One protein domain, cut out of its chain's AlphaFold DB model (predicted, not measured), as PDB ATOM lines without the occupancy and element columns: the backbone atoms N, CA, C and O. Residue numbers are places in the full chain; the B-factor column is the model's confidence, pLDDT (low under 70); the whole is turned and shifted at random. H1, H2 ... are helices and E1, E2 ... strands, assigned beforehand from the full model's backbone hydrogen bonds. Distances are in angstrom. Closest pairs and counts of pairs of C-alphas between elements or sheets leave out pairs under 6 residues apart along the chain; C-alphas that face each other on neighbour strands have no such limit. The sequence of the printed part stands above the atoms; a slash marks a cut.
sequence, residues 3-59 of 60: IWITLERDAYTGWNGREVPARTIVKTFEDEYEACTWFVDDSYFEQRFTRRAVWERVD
ATOM      1  N   ILE A   3     -13.360  22.331  25.683       86.81
ATOM      2  CA  ILE A   3     -14.008  21.043  25.458       86.81
ATOM      3  C   ILE A   3     -13.809  20.186  26.698       86.81
ATOM      4  O   ILE A   3     -12.678  19.904  27.087       86.81
ATOM      5  N   TRP A   4     -14.897  19.743  27.318       88.44
ATOM      6  CA  TRP A   4     -14.849  18.885  28.496       88.44
ATOM      7  C   TRP A   4     -15.286  17.471  28.140       88.44
ATOM      8  O   TRP A   4     -16.331  17.267  27.512       88.44
ATOM      9  N   ILE A   5     -14.492  16.490  28.570       82.12
ATOM     10  CA  ILE A   5     -14.865  15.080  28.504       82.12
ATOM     11  C   ILE A   5     -15.198  14.593  29.909       82.12
ATOM     12  O   ILE A   5     -14.346  14.526  30.803       82.12
ATOM     13  N   THR A   6     -16.464  14.235  30.089       84.19
ATOM     14  CA  THR A   6     -17.014  13.751  31.350       84.19
ATOM     15  C   THR A   6     -17.276  12.256  31.258       84.19
ATOM     16  O   THR A   6     -17.965  11.801  30.346       84.19
ATOM     17  N   LEU A   7     -16.780  11.485  32.225       78.12
ATOM     18  CA  LEU A   7     -17.163  10.081  32.371       78.12
ATOM     19  C   LEU A   7     -18.309   9.959  33.375       78.12
ATOM     20  O   LEU A   7     -18.214  10.449  34.504       78.12
ATOM     21  N   GLU A   8     -19.377   9.288  32.950       78.56
ATOM     22  CA  GLU A   8     -20.491   8.852  33.787       78.56
ATOM     23  C   GLU A   8     -20.304   7.378  34.158       78.56
ATOM     24  O   GLU A   8     -20.095   6.516  33.297       78.56
ATOM     25  N   ARG A   9     -20.395   7.085  35.452       73.38
ATOM     26  CA  ARG A   9     -20.192   5.762  36.042       73.38
ATOM     27  C   ARG A   9     -21.402   5.342  36.862       73.38
ATOM     28  O   ARG A   9     -22.078   6.187  37.443       73.38
ATOM     29  N   ASP A  10     -21.659   4.037  36.926       62.62
ATOM     30  CA  ASP A  10     -22.841   3.496  37.621       62.62
ATOM     31  C   ASP A  10     -22.768   3.622  39.154       62.62
ATOM     32  O   ASP A  10     -23.794   3.590  39.832       62.62
ATOM     33  N   ALA A  11     -21.569   3.788  39.713       62.53
ATOM     34  CA  ALA A  11     -21.351   3.975  41.143       62.53
ATOM     35  C   ALA A  11     -20.095   4.820  41.398       62.53
ATOM     36  O   ALA A  11     -19.292   5.047  40.490       62.53
ATOM     37  N   TYR A  12     -19.904   5.257  42.646       58.09
ATOM     38  CA  TYR A  12     -18.610   5.768  43.093       58.09
ATOM     39  C   TYR A  12     -17.555   4.684  42.872       58.09
ATOM     40  O   TYR A  12     -17.642   3.588  43.424       58.09
ATOM     41  N   THR A  13     -16.571   4.976  42.031       59.72
ATOM     42  CA  THR A  13     -15.487   4.042  41.725       59.72
ATOM     43  C   THR A  13     -14.225   4.479  42.436       59.72
ATOM     44  O   THR A  13     -13.817   5.637  42.309       59.72
ATOM     45  N   GLY A  14     -13.577   3.541  43.123       55.19
ATOM     46  CA  GLY A  14     -12.208   3.732  43.582       55.19
ATOM     47  C   GLY A  14     -11.263   3.867  42.385       55.19
ATOM     48  O   GLY A  14     -11.169   2.949  41.576       55.19
ATOM     49  N   TRP A  15     -10.553   4.989  42.278       59.81
ATOM     50  CA  TRP A  15      -9.516   5.232  41.271       59.81
ATOM     51  C   TRP A  15      -8.243   5.704  41.972       59.81
ATOM     52  O   TRP A  15      -8.267   6.700  42.691       59.81
ATOM     53  N   ASN A  16      -7.116   5.006  41.777       56.25
ATOM     54  CA  ASN A  16      -5.825   5.323  42.416       56.25
ATOM     55  C   ASN A  16      -5.936   5.574  43.937       56.25
ATOM     56  O   ASN A  16      -5.309   6.485  44.474       56.25
ATOM     57  N   GLY A  17      -6.775   4.791  44.628       59.47
ATOM     58  CA  GLY A  17      -6.997   4.914  46.074       59.47
ATOM     59  C   GLY A  17      -7.915   6.065  46.508       59.47
ATOM     60  O   GLY A  17      -7.959   6.372  47.695       59.47
ATOM     61  N   ARG A  18      -8.644   6.707  45.585       63.47
ATOM     62  CA  ARG A  18      -9.608   7.781  45.876       63.47
ATOM     63  C   ARG A  18     -11.017   7.395  45.446       63.47
ATOM     64  O   ARG A  18     -11.188   6.795  44.388       63.47
ATOM     65  N   GLU A  19     -12.020   7.775  46.233       66.75
ATOM     66  CA  GLU A  19     -13.418   7.718  45.800       66.75
ATOM     67  C   GLU A  19     -13.682   8.842  44.800       66.75
ATOM     68  O   GLU A  19     -13.457  10.018  45.091       66.75
ATOM     69  N   VAL A  20     -14.137   8.476  43.604       67.12
ATOM     70  CA  VAL A  20     -14.449   9.427  42.536       67.12
ATOM     71  C   VAL A  20     -15.966   9.465  42.325       67.12
ATOM     72  O   VAL A  20     -16.574   8.393  42.244       67.12
ATOM     73  N   PRO A  21     -16.589  10.657  42.226       69.88
ATOM     74  CA  PRO A  21     -18.017  10.788  41.958       69.88
ATOM     75  C   PRO A  21     -18.447  10.102  40.663       69.88
ATOM     76  O   PRO A  21     -17.685  10.023  39.697       69.88
ATOM     77  N   ALA A  22     -19.716   9.693  40.626       70.56
ATOM     78  CA  ALA A  22     -20.334   9.047  39.469       70.56
ATOM     79  C   ALA A  22     -20.216   9.870  38.171       70.56
ATOM     80  O   ALA A  22     -20.146   9.290  37.095       70.56
ATOM     81  N   ARG A  23     -20.150  11.206  38.256       75.31
ATOM     82  CA  ARG A  23     -19.893  12.094  37.116       75.31
ATOM     83  C   ARG A  23     -18.634  12.905  37.390       75.31
ATOM     84  O   ARG A  23     -18.604  13.674  38.347       75.31
ATOM     85  N   THR A  24     -17.601  12.718  36.575       74.62
ATOM     86  CA  THR A  24     -16.306  13.390  36.763       74.62
ATOM     87  C   THR A  24     -15.732  13.839  35.426       74.62
ATOM     88  O   THR A  24     -15.647  13.040  34.491       74.62
ATOM     89  N   ILE A  25     -15.317  15.109  35.350       76.94
ATOM     90  CA  ILE A  25     -14.517  15.620  34.233       76.94
ATOM     91  C   ILE A  25     -13.135  14.998  34.364       76.94
ATOM     92  O   ILE A  25     -12.439  15.214  35.355       76.94
ATOM     93  N   VAL A  26     -12.758  14.186  33.384       75.69
ATOM     94  CA  VAL A  26     -11.462  13.498  33.401       75.69
ATOM     95  C   VAL A  26     -10.415  14.241  32.594       75.69
ATOM     96  O   VAL A  26      -9.223  14.050  32.831       75.69
ATOM     97  N   LYS A  27     -10.852  15.083  31.653       81.81
ATOM     98  CA  LYS A  27      -9.956  15.847  30.798       81.81
ATOM     99  C   LYS A  27     -10.653  17.040  30.153       81.81
ATOM    100  O   LYS A  27     -11.853  16.997  29.875       81.81
ATOM    101  N   THR A  28      -9.866  18.077  29.901       86.25
ATOM    102  CA  THR A  28     -10.253  19.287  29.177       86.25
ATOM    103  C   THR A  28      -9.334  19.471  27.974       86.25
ATOM    104  O   THR A  28      -8.142  19.178  28.067       86.25
ATOM    105  N   PHE A  29      -9.883  19.955  26.866       86.75
ATOM    106  CA  PHE A  29      -9.167  20.236  25.625       86.75
ATOM    107  C   PHE A  29      -9.532  21.624  25.114       86.75
ATOM    108  O   PHE A  29     -10.640  22.101  25.348       86.75
ATOM    109  N   GLU A  30      -8.618  22.250  24.388       88.94
ATOM    110  CA  GLU A  30      -8.884  23.496  23.656       88.94
ATOM    111  C   GLU A  30      -9.179  23.222  22.171       88.94
ATOM    112  O   GLU A  30      -9.753  24.063  21.484       88.94
ATOM    113  N   ASP A  31      -8.835  22.022  21.694       86.50
ATOM    114  CA  ASP A  31      -8.936  21.603  20.300       86.50
ATOM    115  C   ASP A  31      -9.832  20.359  20.136       86.50
ATOM    116  O   ASP A  31      -9.759  19.382  20.888       86.50
ATOM    117  N   GLU A  32     -10.715  20.408  19.138       83.88
ATOM    118  CA  GLU A  32     -11.699  19.359  18.854       83.88
ATOM    119  C   GLU A  32     -11.086  18.105  18.228       83.88
ATOM    120  O   GLU A  32     -11.543  16.992  18.506       83.88
ATOM    121  N   TYR A  33     -10.039  18.268  17.422       85.69
ATOM    122  CA  TYR A  33      -9.321  17.148  16.838       85.69
ATOM    123  C   TYR A  33      -8.576  16.373  17.930       85.69
ATOM    124  O   TYR A  33      -8.721  15.154  18.010       85.69
ATOM    125  N   GLU A  34      -7.888  17.065  18.843       84.44
ATOM    126  CA  GLU A  34      -7.239  16.439  20.002       84.44
ATOM    127  C   GLU A  34      -8.237  15.712  20.911       84.44
ATOM    128  O   GLU A  34      -7.978  14.578  21.331       84.44
ATOM    129  N   ALA A  35      -9.392  16.327  21.184       81.12
ATOM    130  CA  ALA A  35     -10.447  15.702  21.976       81.12
ATOM    131  C   ALA A  35     -10.982  14.422  21.311       81.12
ATOM    132  O   ALA A  35     -11.150  13.406  21.989       81.12
ATOM    133  N   CYS A  36     -11.212  14.444  19.992       78.56
ATOM    134  CA  CYS A  36     -11.666  13.276  19.234       78.56
ATOM    135  C   CYS A  36     -10.615  12.164  19.198       78.56
ATOM    136  O   CYS A  36     -10.952  11.011  19.458       78.56
ATOM    137  N   THR A  37      -9.352  12.487  18.908       82.38
ATOM    138  CA  THR A  37      -8.262  11.500  18.899       82.38
ATOM    139  C   THR A  37      -8.122  10.845  20.265       82.38
ATOM    140  O   THR A  37      -8.099   9.623  20.354       82.38
ATOM    141  N   TRP A  38      -8.125  11.633  21.343       78.12
ATOM    142  CA  TRP A  38      -8.062  11.084  22.695       78.12
ATOM    143  C   TRP A  38      -9.259  10.182  23.018       78.12
ATOM    144  O   TRP A  38      -9.088   9.125  23.609       78.12
ATOM    145  N   PHE A  39     -10.465  10.576  22.611       70.50
ATOM    146  CA  PHE A  39     -11.679   9.802  22.870       70.50
ATOM    147  C   PHE A  39     -11.718   8.455  22.129       70.50
ATOM    148  O   PHE A  39     -12.340   7.510  22.615       70.50
ATOM    149  N   VAL A  40     -11.095   8.379  20.949       68.44
ATOM    150  CA  VAL A  40     -11.064   7.177  20.102       68.44
ATOM    151  C   VAL A  40      -9.894   6.255  20.458       68.44
ATOM    152  O   VAL A  40     -10.093   5.043  20.516       68.44
ATOM    153  N   ASP A  41      -8.704   6.810  20.707       66.69
ATOM    154  CA  ASP A  41      -7.489   6.031  20.986       66.69
ATOM    155  C   ASP A  41      -7.401   5.580  22.450       66.69
ATOM    156  O   ASP A  41      -6.915   4.486  22.738       66.69
ATOM    157  N   ASP A  42      -7.869   6.411  23.387       60.69
ATOM    158  CA  ASP A  42      -7.808   6.123  24.817       60.69
ATOM    159  C   ASP A  42      -9.111   5.419  25.217       60.69
ATOM    160  O   ASP A  42     -10.115   6.026  25.598       60.69
ATOM    161  N   SER A  43      -9.108   4.093  25.086       51.75
ATOM    162  CA  SER A  43     -10.203   3.180  25.418       51.75
ATOM    163  C   SER A  43     -10.511   3.122  26.927       51.75
ATOM    164  O   SER A  43     -10.687   2.048  27.501       51.75
ATOM    165  N   TYR A  44     -10.663   4.269  27.601       54.12
ATOM    166  CA  TYR A  44     -11.130   4.380  28.993       54.12
ATOM    167  C   TYR A  44     -12.530   3.782  29.219       54.12
ATOM    168  O   TYR A  44     -12.968   3.598  30.361       54.12
ATOM    169  N   PHE A  45     -13.221   3.433  28.134       52.38
ATOM    170  CA  PHE A  45     -14.420   2.603  28.125       52.38
ATOM    171  C   PHE A  45     -14.192   1.164  28.617       52.38
ATOM    172  O   PHE A  45     -15.159   0.503  28.978       52.38
ATOM    173  N   GLU A  46     -12.949   0.673  28.695       48.28
ATOM    174  CA  GLU A  46     -12.646  -0.682  29.187       48.28
ATOM    175  C   GLU A  46     -12.763  -0.854  30.710       48.28
ATOM    176  O   GLU A  46     -12.564  -1.950  31.242       48.28
ATOM    177  N   GLN A  47     -13.125   0.188  31.457       56.00
ATOM    178  CA  GLN A  47     -13.434   0.017  32.872       56.00
ATOM    179  C   GLN A  47     -14.894  -0.407  33.021       56.00
ATOM    180  O   GLN A  47     -15.794   0.338  32.646       56.00
ATOM    181  N   ARG A  48     -15.130  -1.577  33.639       58.56
ATOM    182  CA  ARG A  48     -16.447  -2.208  33.922       58.56
ATOM    183  C   ARG A  48     -17.506  -1.308  34.586       58.56
ATOM    184  O   ARG A  48     -18.617  -1.761  34.828       58.56
ATOM    185  N   PHE A  49     -17.156  -0.074  34.920       62.91
ATOM    186  CA  PHE A  49     -17.969   0.879  35.655       62.91
ATOM    187  C   PHE A  49     -18.283   2.153  34.863       62.91
ATOM    188  O   PHE A  49     -19.073   2.958  35.345       62.91
ATOM    189  N   THR A  50     -17.680   2.364  33.686       69.06
ATOM    190  CA  THR A  50     -17.996   3.504  32.815       69.06
ATOM    191  C   THR A  50     -19.246   3.181  32.009       69.06
ATOM    192  O   THR A  50     -19.227   2.336  31.119       69.06
ATOM    193  N   ARG A  51     -20.345   3.871  32.317       73.00
ATOM    194  CA  ARG A  51     -21.629   3.715  31.628       73.00
ATOM    195  C   ARG A  51     -21.652   4.495  30.320       73.00
ATOM    196  O   ARG A  51     -22.188   4.027  29.318       73.00
ATOM    197  N   ARG A  52     -21.124   5.719  30.352       75.25
ATOM    198  CA  ARG A  52     -21.143   6.653  29.227       75.25
ATOM    199  C   ARG A  52     -19.991   7.643  29.348       75.25
ATOM    200  O   ARG A  52     -19.599   8.016  30.448       75.25
ATOM    201  N   ALA A  53     -19.501   8.114  28.210       76.56
ATOM    202  CA  ALA A  53     -18.711   9.331  28.140       76.56
ATOM    203  C   ALA A  53     -19.527  10.423  27.437       76.56
ATOM    204  O   ALA A  53     -20.244  10.154  26.465       76.56
ATOM    205  N   VAL A  54     -19.458  11.639  27.963       81.50
ATOM    206  CA  VAL A  54     -20.171  12.812  27.460       81.50
ATOM    207  C   VAL A  54     -19.143  13.851  27.050       81.50
ATOM    208  O   VAL A  54     -18.184  14.106  27.776       81.50
ATOM    209  N   TRP A  55     -19.367  14.436  25.881       83.94
ATOM    210  CA  TRP A  55     -18.561  15.512  25.337       83.94
ATOM    211  C   TRP A  55     -19.377  16.803  25.359       83.94
ATOM    212  O   TRP A  55     -20.475  16.854  24.801       83.94
ATOM    213  N   GLU A  56     -18.861  17.822  26.042       86.62
ATOM    214  CA  GLU A  56     -19.535  19.105  26.245       86.62
ATOM    215  C   GLU A  56     -18.614  20.236  25.761       86.62
ATOM    216  O   GLU A  56     -17.449  20.308  26.157       86.62
ATOM    217  N   ARG A  57     -19.120  21.111  24.880       87.00
ATOM    218  CA  ARG A  57     -18.452  22.375  24.528       87.00
ATOM    219  C   ARG A  57     -18.874  23.431  25.545       87.00
ATOM    220  O   ARG A  57     -20.070  23.600  25.780       87.00
ATOM    221  N   VAL A  58     -17.905  24.114  26.136       85.88
ATOM    222  CA  VAL A  58     -18.109  25.111  27.186       85.88
ATOM    223  C   VAL A  58     -17.426  26.403  26.760       85.88
ATOM    224  O   VAL A  58     -16.215  26.443  26.548       85.88
ATOM    225  N   ASP A  59     -18.207  27.464  26.607       78.56
ATOM    226  CA  ASP A  59     -17.665  28.812  26.483       78.56
ATOM    227  C   ASP A  59     -17.392  29.328  27.900       78.56
ATOM    228  O   ASP A  59     -18.329  29.615  28.643       78.56
TER     229      ASP A  59
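What this domain is: This is residues 3 to 59 of the 60 residues of an uncharacterized protein of Pseudonocardiaceae bacterium (UniProt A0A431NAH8). A strongly twisted sheet of three strands has helix H1 over one face, making two layers, and the small hairpin E2 and E3 at one end. The 57 printed residues include five strands and one helix, in order E1 E2 E3 E4 H1 E5; the sheet, E4 - E1 - E5, is antiparallel, the class mixed. The whole is compact, radius of gyration of the C-alphas 11.6 A, spanning 30 by 24 by 18 A.

Where its parts are: E1, residues 3 to 9, starts at C-alpha (-14.008, 21.043, 25.458) and is 19.6 A long. E2 is residues 13 to 15, E3 18 to 20, E4 23 to 29, H1 32 to 41. E5, residues 50 to 58, 22.3 A, ends at (-18.109, 25.111, 27.186).

How they stand to each other: Within hydrogen-bond range are N 6 of E1 and O 54 of E5, 2.9 A, N 5 of E1 and O 27 of E4, 3.0 A, and N 15 and O 18 in the hairpin, 2.8 A; so is every O i to N i+4 pair in H1. H1, at a height of 9.5 A over the sheet, runs along E1 at 17 degrees on the local plane; their closest C-alphas, of Ile 3 and Glu 32, are 7.2 A apart. E4, H1 and E5 form a split strand-helix-strand unit, E1 between its strands, with a right-handed crossover.

The domain as a whole: The printed part has no cut and no long link. Residues 10 to 21 and 40 to 50 are under pLDDT 70.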